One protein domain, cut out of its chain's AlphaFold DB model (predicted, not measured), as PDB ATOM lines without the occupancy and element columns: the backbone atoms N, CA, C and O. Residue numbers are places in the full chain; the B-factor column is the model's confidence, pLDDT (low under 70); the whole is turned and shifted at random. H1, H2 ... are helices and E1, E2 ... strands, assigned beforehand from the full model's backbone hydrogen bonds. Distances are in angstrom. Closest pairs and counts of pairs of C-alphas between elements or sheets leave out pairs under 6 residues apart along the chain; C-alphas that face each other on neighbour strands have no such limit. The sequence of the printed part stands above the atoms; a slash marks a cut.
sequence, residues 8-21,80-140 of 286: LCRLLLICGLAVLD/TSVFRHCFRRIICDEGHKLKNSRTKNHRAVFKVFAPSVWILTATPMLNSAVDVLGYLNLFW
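What this domain is: This is residues 8 to 21 and 80 to 140 of the 286 residues of a protein of Acidobacteria bacterium (UniProt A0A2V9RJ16). A small wall of three parallel strands has three short helices, H2, H3 and H4, gathered on one side of it, each only grazing the sheet, while its other side is bare. H1, which follows the edge strand E1, lies away from the other helices and is not on the sheet. The printed part has 75 residues, with three named strands and four named helices in the order E1 H1 E2 H2 H3 E3 H4; the sheet's order is E1 E2 E3. The class is mixed, helices and strands, though under half of the residues, 36 of the 75, are in named elements. The whole is compact, with a radius of gyration of the C-alphas of 12.2 A and spans of 38 by 31 by 18 A.

Where its parts are: E1 is residues 11 to 14, 10.0 A long, and begins with C-alpha 11 at (366.934, 470.051, 347.939). H1 is residues 17 to 20, 5.6 A. After the cut, E2 is residues 89 to 92, 10.0 A, beginning with C-alpha 89 at (369.307, 470.226, 352.352). H2 is residues 95 to 98, 5.6 A, and H3 is residues 104 to 110, 9.8 A. E3 is residues 116 to 119, 10.1 A. H4 is residues 131 to 139, 13.6 A, and ends with C-alpha 139 at (375.991, 465.623, 361.597).

How they stand to each other: E2 is the inner strand. E1 and E2 are parallel at 14 degrees, with N 14 and O 91 within hydrogen-bond range at 2.8 A. E2 and E3 are parallel at 13 degrees, with N 92 and O 118 at 2.8 A. E2, H2 H3 and E3 form a strand-helix-strand unit, two parallel neighbour strands with helices between them, and its crossover is right-handed. H2 and H3 touch only at the corner, their closest C-alphas being those of Leu 98 and His 106, 4.9 A apart. H3 and H4 only just touch, with 3 pairs of C-alphas within 8 A, the closest Phe 110 and Leu 138 at 6.0 A; they run the same way at a steep tilt of 38 degrees. H4 grazes the sheet with residues 135 to 139. H1 and H3 are apart. In H3 every O i to N i+4 pair is within hydrogen-bond range, in H4 4 of 5; H1 and H2 are too short for such a pair.

The domain as a whole: The two C-alphas farthest apart, those of Leu 8 and Ser 128, are 39.0 A apart. Residues 22 to 79 are not printed, and C-alphas 21 and 80 are 30.1 A apart across this cut. The link from E3 to H4, with 11 residues between them, is long. The mean pLDDT of the printed part is 81.6; residues 8 to 10 and 16 to 21 are under 70.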
ATOM      1  N   LEU A   8     365.847 480.168 346.512       42.66
ATOM      2  CA  LEU A   8     365.460 478.847 346.025       42.66
ATOM      3  C   LEU A   8     366.120 477.800 346.931       42.66
ATOM      4  O   LEU A   8     367.330 477.575 346.868       42.66
ATOM      5  N   CYS A   9     365.333 477.188 347.818       51.12
ATOM      6  CA  CYS A   9     365.793 476.117 348.690       51.12
ATOM      7  C   CYS A   9     366.105 474.892 347.828       51.12
ATOM      8  O   CYS A   9     365.220 474.107 347.499       51.12
ATOM      9  N   ARG A  10     367.373 474.735 347.443       66.62
ATOM     10  CA  ARG A  10     367.841 473.571 346.688       66.62
ATOM     11  C   ARG A  10     367.882 472.343 347.605       66.62
ATOM     12  O   ARG A  10     368.623 472.330 348.595       66.62
ATOM     13  N   LEU A  11     367.074 471.341 347.262       72.38
ATOM     14  CA  LEU A  11     366.934 470.051 347.939       72.38
ATOM     15  C   LEU A  11     367.507 468.939 347.054       72.38
ATOM     16  O   LEU A  11     367.181 468.879 345.872       72.38
ATOM     17  N   LEU A  12     368.305 468.044 347.636       72.69
ATOM     18  CA  LEU A  12     368.745 466.804 346.993       72.69
ATOM     19  C   LEU A  12     368.106 465.597 347.689       72.69
ATOM     20  O   LEU A  12     368.242 465.456 348.905       72.69
ATOM     21  N   LEU A  13     367.449 464.722 346.924       75.50
ATOM     22  CA  LEU A  13     366.945 463.429 347.394       75.50
ATOM     23  C   LEU A  13     367.829 462.307 346.838       75.50
ATOM     24  O   LEU A  13     367.996 462.190 345.627       75.50
ATOM     25  N   ILE A  14     368.383 461.480 347.722       78.81
ATOM     26  CA  ILE A  14     369.175 460.296 347.380       78.81
ATOM     27  C   ILE A  14     368.356 459.077 347.791       78.81
ATOM     28  O   ILE A  14     368.095 458.903 348.977       78.81
ATOM     29  N   CYS A  15     367.955 458.243 346.835       71.75
ATOM     30  CA  CYS A  15     367.148 457.048 347.090       71.75
ATOM     31  C   CYS A  15     367.684 455.825 346.339       71.75
ATOM     32  O   CYS A  15     368.502 455.932 345.421       71.75
ATOM     33  N   GLY A  16     367.272 454.635 346.782       58.25
ATOM     34  CA  GLY A  16     367.613 453.387 346.105       58.25
ATOM     35  C   GLY A  16     366.921 453.271 344.745       58.25
ATOM     36  O   GLY A  16     365.775 453.680 344.599       58.25
ATOM     37  N   LEU A  17     367.596 452.646 343.773       50.81
ATOM     38  CA  LEU A  17     367.088 452.484 342.403       50.81
ATOM     39  C   LEU A  17     365.679 451.855 342.356       50.81
ATOM     40  O   LEU A  17     364.829 452.315 341.612       50.81
ATOM     41  N   ALA A  18     365.404 450.874 343.223       39.75
ATOM     42  CA  ALA A  18     364.113 450.181 343.289       39.75
ATOM     43  C   ALA A  18     362.944 451.047 343.806       39.75
ATOM     44  O   ALA A  18     361.789 450.724 343.548       39.75
ATOM     45  N   VAL A  19     363.220 452.133 344.538       47.88
ATOM     46  CA  VAL A  19     362.182 453.050 345.054       47.88
ATOM     47  C   VAL A  19     361.707 454.003 343.954       47.88
ATOM     48  O   VAL A  19     360.542 454.394 343.939       47.88
ATOM     49  N   LEU A  20     362.583 454.330 343.000       45.03
ATOM     50  CA  LEU A  20     362.262 455.187 341.857       45.03
ATOM     51  C   LEU A  20     361.264 454.529 340.896       45.03
ATOM     52  O   LEU A  20     360.398 455.216 340.364       45.03
ATOM     53  N   ASP A  21     361.330 453.205 340.745       39.00
ATOM     54  CA  ASP A  21     360.405 452.439 339.896       39.00
ATOM     55  C   ASP A  21     359.004 452.277 340.520       39.00
ATOM     56  O   ASP A  21     358.034 451.998 339.819       39.00
ATOM     57  N   THR A  80     386.987 465.561 345.560       76.12
ATOM     58  CA  THR A  80     386.210 466.805 345.586       76.12
ATOM     59  C   THR A  80     384.800 466.562 345.046       76.12
ATOM     60  O   THR A  80     384.541 465.571 344.365       76.12
ATOM     61  N   SER A  81     383.861 467.446 345.389       77.38
ATOM     62  CA  SER A  81     382.495 467.409 344.865       77.38
ATOM     63  C   SER A  81     382.226 468.671 344.064       77.38
ATOM     64  O   SER A  81     382.377 469.775 344.587       77.38
ATOM     65  N   VAL A  82     381.767 468.505 342.824       80.25
ATOM     66  CA  VAL A  82     381.266 469.610 341.986       80.25
ATOM     67  C   VAL A  82     379.981 470.227 342.546       80.25
ATOM     68  O   VAL A  82     379.619 471.336 342.183       80.25
ATOM     69  N   PHE A  83     379.313 469.528 343.469       80.81
ATOM     70  CA  PHE A  83     378.080 469.970 344.118       80.81
ATOM     71  C   PHE A  83     378.313 470.640 345.478       80.81
ATOM     72  O   PHE A  83     377.371 470.810 346.259       80.81
ATOM     73  N   ARG A  84     379.564 470.985 345.802       80.75
ATOM     74  CA  ARG A  84     379.915 471.645 347.062       80.75
ATOM     75  C   ARG A  84     379.097 472.931 347.232       80.75
ATOM     76  O   ARG A  84     379.122 473.807 346.379       80.75
ATOM     77  N   HIS A  85     378.376 473.031 348.350       81.50
ATOM     78  CA  HIS A  85     377.490 474.151 348.697       81.50
ATOM     79  C   HIS A  85     376.328 474.404 347.715       81.50
ATOM     80  O   HIS A  85     375.624 475.404 347.841       81.50
ATOM     81  N   CYS A  86     376.054 473.489 346.777       81.38
ATOM     82  CA  CYS A  86     374.937 473.639 345.840       81.38
ATOM     83  C   CYS A  86     373.569 473.358 346.476       81.38
ATOM     84  O   CYS A  86     372.549 473.773 345.926       81.38
ATOM     85  N   PHE A  87     373.532 472.652 347.609       84.06
ATOM     86  CA  PHE A  87     372.299 472.218 348.262       84.06
ATOM     87  C   PHE A  87     372.215 472.733 349.694       84.06
ATOM     88  O   PHE A  87     373.154 472.610 350.479       84.06
ATOM     89  N   ARG A  88     371.043 473.261 350.059       84.94
ATOM     90  CA  ARG A  88     370.751 473.675 351.436       84.94
ATOM     91  C   ARG A  88     370.365 472.480 352.309       84.94
ATOM     92  O   ARG A  88     370.578 472.522 353.524       84.94
ATOM     93  N   ARG A  89     369.776 471.448 351.694       87.12
ATOM     94  CA  ARG A  89     369.307 470.226 352.352       87.12
ATOM     95  C   ARG A  89     369.557 468.988 351.490       87.12
ATOM     96  O   ARG A  89     369.305 469.021 350.289       87.12
ATOM     97  N   ILE A  90     369.975 467.899 352.129       89.44
ATOM     98  CA  ILE A  90     370.050 466.554 351.542       89.44
ATOM     99  C   ILE A  90     369.143 465.624 352.346       89.44
ATOM    100  O   ILE A  90     369.154 465.675 353.576       89.44
ATOM    101  N   ILE A  91     368.370 464.784 351.662       91.62
ATOM    102  CA  ILE A  91     367.604 463.685 352.252       91.62
ATOM    103  C   ILE A  91     368.154 462.378 351.684       91.62
ATOM    104  O   ILE A  91     368.145 462.172 350.472       91.62
ATOM    105  N   CYS A  92     368.635 461.511 352.566       90.50
ATOM    106  CA  CYS A  92     369.193 460.209 352.240       90.50
ATOM    107  C   CYS A  92     368.211 459.122 352.672       90.50
ATOM    108  O   CYS A  92     368.087 458.840 353.865       90.50
ATOM    109  N   ASP A  93     367.528 458.526 351.704       88.94
ATOM    110  CA  ASP A  93     366.723 457.326 351.890       88.94
ATOM    111  C   ASP A  93     367.611 456.070 351.914       88.94
ATOM    112  O   ASP A  93     368.703 456.042 351.337       88.94
ATOM    113  N   GLU A  94     367.169 455.042 352.635       87.06
ATOM    114  CA  GLU A  94     367.972 453.868 352.994       87.06
ATOM    115  C   GLU A  94     369.322 454.242 353.622       87.06
ATOM    116  O   GLU A  94     370.399 453.742 353.273       87.06
ATOM    117  N   GLY A  95     369.246 455.153 354.593       88.19
ATOM    118  CA  GLY A  95     370.376 455.792 355.252       88.19
ATOM    119  C   GLY A  95     371.419 454.851 355.855       88.19
ATOM    120  O   GLY A  95     372.576 455.244 356.004       88.19
ATOM    121  N   HIS A  96     371.063 453.588 356.114       88.75
ATOM    122  CA  HIS A  96     372.003 452.554 356.549       88.75
ATOM    123  C   HIS A  96     373.201 452.390 355.590       88.75
ATOM    124  O   HIS A  96     374.265 451.940 356.002       88.75
ATOM    125  N   LYS A  97     373.095 452.816 354.325       88.56
ATOM    126  CA  LYS A  97     374.216 452.832 353.366       88.56
ATOM    127  C   LYS A  97     375.321 453.846 353.696       88.56
ATOM    128  O   LYS A  97     376.404 453.755 353.121       88.56
ATOM    129  N   LEU A  98     375.069 454.803 354.591       90.31
ATOM    130  CA  LEU A  98     376.007 455.868 354.974       90.31
ATOM    131  C   LEU A  98     376.753 455.590 356.286       90.31
ATOM    132  O   LEU A  98     377.597 456.387 356.690       90.31
ATOM    133  N   LYS A  99     376.483 454.454 356.936       88.62
ATOM    134  CA  LYS A  99     377.055 454.090 358.241       88.62
ATOM    135  C   LYS A  99     378.581 453.939 358.259       88.62
ATOM    136  O   LYS A  99     379.202 454.084 359.302       88.62
ATOM    137  N   ASN A 100     379.193 453.661 357.105       87.06
ATOM    138  CA  ASN A 100     380.640 453.522 356.970       87.06
ATOM    139  C   ASN A 100     381.228 454.735 356.231       87.06
ATOM    140  O   ASN A 100     381.010 454.904 355.024       87.06
ATOM    141  N   SER A 101     382.017 455.534 356.954       86.50
ATOM    142  CA  SER A 101     382.699 456.738 356.459       86.50
ATOM    143  C   SER A 101     383.720 456.459 355.354       86.50
ATOM    144  O   SER A 101     383.989 457.314 354.512       86.50
ATOM    145  N   ARG A 102     384.257 455.244 355.249       83.00
ATOM    146  CA  ARG A 102     385.230 454.901 354.198       83.00
ATOM    147  C   ARG A 102     384.588 454.709 352.823       83.00
ATOM    148  O   ARG A 102     385.275 454.736 351.801       83.00
ATOM    149  N   THR A 103     383.268 454.531 352.763       83.44
ATOM    150  CA  THR A 103     382.563 454.263 351.504       83.44
ATOM    151  C   THR A 103     382.463 455.503 350.616       83.44
ATOM    152  O   THR A 103     382.336 456.635 351.087       83.44
ATOM    153  N   LYS A 104     382.441 455.291 349.292       83.31
ATOM    154  CA  LYS A 104     382.235 456.371 348.310       83.31
ATOM    155  C   LYS A 104     380.922 457.123 348.544       83.31
ATOM    156  O   LYS A 104     380.901 458.340 348.404       83.31
ATOM    157  N   ASN A 105     379.862 456.420 348.950       86.44
ATOM    158  CA  ASN A 105     378.549 457.013 349.209       86.44
ATOM    159  C   ASN A 105     378.603 458.024 350.354       86.44
ATOM    160  O   ASN A 105     378.156 459.158 350.194       86.44
ATOM    161  N   HIS A 106     379.195 457.639 351.486       88.31
ATOM    162  CA  HIS A 106     379.360 458.551 352.610       88.31
ATOM    163  C   HIS A 106     380.216 459.759 352.220       88.31
ATOM    164  O   HIS A 106     379.805 460.899 352.432       88.31
ATOM    165  N   ARG A 107     381.378 459.521 351.600       85.56
ATOM    166  CA  ARG A 107     382.295 460.591 351.176       85.56
ATOM    167  C   ARG A 107     381.627 461.569 350.213       85.56
ATOM    168  O   ARG A 107     381.830 462.774 350.343       85.56
ATOM    169  N   ALA A 108     380.817 461.067 349.282       86.38
ATOM    170  CA  ALA A 108     380.058 461.894 348.354       86.38
ATOM    171  C   ALA A 108     379.100 462.826 349.106       86.38
ATOM    172  O   ALA A 108     379.153 464.032 348.888       86.38
ATOM    173  N   VAL A 109     378.295 462.297 350.038       89.38
ATOM    174  CA  VAL A 109     377.364 463.103 350.852       89.38
ATOM    175  C   VAL A 109     378.118 464.117 351.717       89.38
ATOM    176  O   VAL A 109     377.767 465.297 351.721       89.38
ATOM    177  N   PHE A 110     379.189 463.694 352.394       87.69
ATOM    178  CA  PHE A 110     380.007 464.563 353.242       87.69
ATOM    179  C   PHE A 110     380.587 465.753 352.457       87.69
ATOM    180  O   PHE A 110     380.489 466.903 352.890       87.69
ATOM    181  N   LYS A 111     381.126 465.503 351.256       85.38
ATOM    182  CA  LYS A 111     381.755 466.530 350.407       85.38
ATOM    183  C   LYS A 111     380.757 467.446 349.683       85.38
ATOM    184  O   LYS A 111     381.197 468.376 349.013       85.38
ATOM    185  N   VAL A 112     379.439 467.249 349.812       87.00
ATOM    186  CA  VAL A 112     378.443 468.236 349.339       87.00
ATOM    187  C   VAL A 112     378.403 469.469 350.252       87.00
ATOM    188  O   VAL A 112     378.059 470.555 349.789       87.00
ATOM    189  N   PHE A 113     378.797 469.341 351.524       86.25
ATOM    190  CA  PHE A 113     378.776 470.437 352.505       86.25
ATOM    191  C   PHE A 113     377.402 471.118 352.638       86.25
ATOM    192  O   PHE A 113     377.308 472.338 352.808       86.25
ATOM    193  N   ALA A 114     376.323 470.334 352.554       86.50
ATOM    194  CA  ALA A 114     374.983 470.839 352.815       86.50
ATOM    195  C   ALA A 114     374.812 471.143 354.316       86.50
ATOM    196  O   ALA A 114     375.173 470.303 355.144       86.50
ATOM    197  N   PRO A 115     374.212 472.285 354.698       85.69
ATOM    198  CA  PRO A 115     374.011 472.620 356.112       85.69
ATOM    199  C   PRO A 115     373.002 471.720 356.843       85.69
ATOM    200  O   PRO A 115     372.964 471.698 358.073       85.69
ATOM    201  N   SER A 116     372.138 471.014 356.111       89.06
ATOM    202  CA  SER A 116     371.128 470.126 356.690       89.06
ATOM    203  C   SER A 116     371.116 468.786 355.966       89.06
ATOM    204  O   SER A 116     370.852 468.729 354.766       89.06
ATOM    205  N   VAL A 117     371.346 467.707 356.705       91.94
ATOM    206  CA  VAL A 117     371.301 466.332 356.200       91.94
ATOM    207  C   VAL A 117     370.228 465.586 356.979       91.94
ATOM    208  O   VAL A 117     370.179 465.667 358.200       91.94
ATOM    209  N   TRP A 118     369.345 464.897 356.269       94.06
ATOM    210  CA  TRP A 118     368.291 464.065 356.836       94.06
ATOM    211  C   TRP A 118     368.555 462.633 356.411       94.06
ATOM    212  O   TRP A 118     368.760 462.369 355.229       94.06
ATOM    213  N   ILE A 119     368.558 461.717 357.369       93.81
ATOM    214  CA  ILE A 119     368.818 460.302 357.120       93.81
ATOM    215  C   ILE A 119     367.549 459.540 357.469       93.81
ATOM    216  O   ILE A 119     367.133 459.506 358.625       93.81
ATOM    217  N   LEU A 120     366.924 458.950 356.455       93.44
ATOM    218  CA  LEU A 120     365.731 458.131 356.597       93.44
ATOM    219  C   LEU A 120     366.169 456.668 356.580       93.44
ATOM    220  O   LEU A 120     366.745 456.184 355.607       93.44
ATOM    221  N   THR A 121     365.967 455.970 357.692       91.31
ATOM    222  CA  THR A 121     366.306 454.550 357.802       91.31
ATOM    223  C   THR A 121     365.451 453.872 358.864       91.31
ATOM    224  O   THR A 121     365.224 454.420 359.944       91.31
ATOM    225  N   ALA A 122     365.000 452.652 358.574       88.06
ATOM    226  CA  ALA A 122     364.367 451.788 359.567       88.06
ATOM    227  C   ALA A 122     365.399 451.147 360.517       88.06
ATOM    228  O   ALA A 122     365.064 450.752 361.636       88.06
ATOM    229  N   THR A 123     366.658 451.053 360.081       87.69
ATOM    230  CA  THR A 123     367.728 450.280 360.722       87.69
ATOM    231  C   THR A 123     369.012 451.115 360.815       87.69
ATOM    232  O   THR A 123     369.948 450.922 360.040       87.69
ATOM    233  N   PRO A 124     369.096 452.079 361.755       84.56
ATOM    234  CA  PRO A 124     370.284 452.923 361.880       84.56
ATOM    235  C   PRO A 124     371.531 452.119 362.283       84.56
ATOM    236  O   PRO A 124     372.614 452.399 361.783       84.56
ATOM    237  N   MET A 125     371.374 451.088 363.120       87.12
ATOM    238  CA  MET A 125     372.447 450.196 363.577       87.12
ATOM    239  C   MET A 125     372.151 448.772 363.101       87.12
ATOM    240  O   MET A 125     371.327 448.084 363.701       87.12
ATOM    241  N   LEU A 126     372.764 448.351 361.994       75.44
ATOM    242  CA  LEU A 126     372.461 447.066 361.352       75.44
ATOM    243  C   LEU A 126     373.440 445.966 361.785       75.44
ATOM    244  O   LEU A 126     373.026 444.825 361.947       75.44
ATOM    245  N   ASN A 127     374.710 446.314 362.013       73.38
ATOM    246  CA  ASN A 127     375.758 445.370 362.411       73.38
ATOM    247  C   ASN A 127     376.191 445.554 363.869       73.38
ATOM    248  O   ASN A 127     376.360 444.575 364.590       73.38
ATOM    249  N   SER A 128     376.421 446.798 364.294       83.81
ATOM    250  CA  SER A 128     376.938 447.115 365.629       83.81
ATOM    251  C   SER A 128     376.689 448.581 365.996       83.81
ATOM    252  O   SER A 128     376.255 449.379 365.164       83.81
ATOM    253  N   ALA A 129     377.005 448.947 367.242       85.19
ATOM    254  CA  ALA A 129     376.994 450.332 367.719       85.19
ATOM    255  C   ALA A 129     377.886 451.265 366.873       85.19
ATOM    256  O   ALA A 129     377.584 452.447 366.739       85.19
ATOM    257  N   VAL A 130     378.939 450.724 366.252       86.00
ATOM    258  CA  VAL A 130     379.897 451.469 365.412       86.00
ATOM    259  C   VAL A 130     379.234 452.103 364.200       86.00
ATOM    260  O   VAL A 130     379.676 453.149 363.739       86.00
ATOM    261  N   ASP A 131     378.128 451.529 363.719       88.81
ATOM    262  CA  ASP A 131     377.373 452.081 362.592       88.81
ATOM    263  C   ASP A 131     376.918 453.539 362.848       88.81
ATOM    264  O   ASP A 131     376.718 454.299 361.900       88.81
ATOM    265  N   VAL A 132     376.804 453.957 364.119       91.69
ATOM    266  CA  VAL A 132     376.479 455.339 364.510       91.69
ATOM    267  C   VAL A 132     377.582 456.333 364.128       91.69
ATOM    268  O   VAL A 132     377.268 457.478 363.798       91.69
ATOM    269  N   LEU A 133     378.850 455.909 364.092       91.69
ATOM    270  CA  LEU A 133     379.993 456.774 363.775       91.69
ATOM    271  C   LEU A 133     379.860 457.421 362.390       91.69
ATOM    272  O   LEU A 133     380.178 458.597 362.215       91.69
ATOM    273  N   GLY A 134     379.322 456.691 361.409       91.00
ATOM    274  CA  GLY A 134     379.023 457.254 360.095       91.00
ATOM    275  C   GLY A 134     378.034 458.421 360.165       91.00
ATOM    276  O   GLY A 134     378.213 459.434 359.499       91.00
ATOM    277  N   TYR A 135     377.006 458.344 361.001       93.56
ATOM    278  CA  TYR A 135     376.066 459.459 361.122       93.56
ATOM    279  C   TYR A 135     376.664 460.629 361.899       93.56
ATOM    280  O   TYR A 135     376.469 461.774 361.495       93.56
ATOM    281  N   LEU A 136     377.445 460.353 362.950       94.12
ATOM    282  CA  LEU A 136     378.153 461.391 363.706       94.12
ATOM    283  C   LEU A 136     379.053 462.222 362.786       94.12
ATOM    284  O   LEU A 136     378.972 463.442 362.809       94.12
ATOM    285  N   ASN A 137     379.806 461.584 361.888       92.06
ATOM    286  CA  ASN A 137     380.643 462.285 360.905       92.06
ATOM    287  C   ASN A 137     379.860 463.216 359.963       92.06
ATOM    288  O   ASN A 137     380.389 464.229 359.506       92.06
ATOM    289  N   LEU A 138     378.607 462.885 359.648       91.50
ATOM    290  CA  LEU A 138     377.766 463.708 358.777       91.50
ATOM    291  C   LEU A 138     377.098 464.865 359.528       91.50
ATOM    292  O   LEU A 138     376.889 465.924 358.932       91.50
ATOM    293  N   PHE A 139     376.745 464.658 360.798       91.81
ATOM    294  CA  PHE A 139     375.991 465.623 361.597       91.81
ATOM    295  C   PHE A 139     376.858 466.557 362.434       91.81
ATOM    296  O   PHE A 139     376.423 467.680 362.676       91.81
ATOM    297  N   TRP A 140     378.043 466.110 362.853       91.56
ATOM    298  CA  TRP A 140     378.941 466.857 363.726       91.56
ATOM    299  C   TRP A 140     379.267 468.249 363.186       91.56
ATOM    300  O   TRP A 140     379.471 468.446 361.980       91.56
TER     301      TRP A 140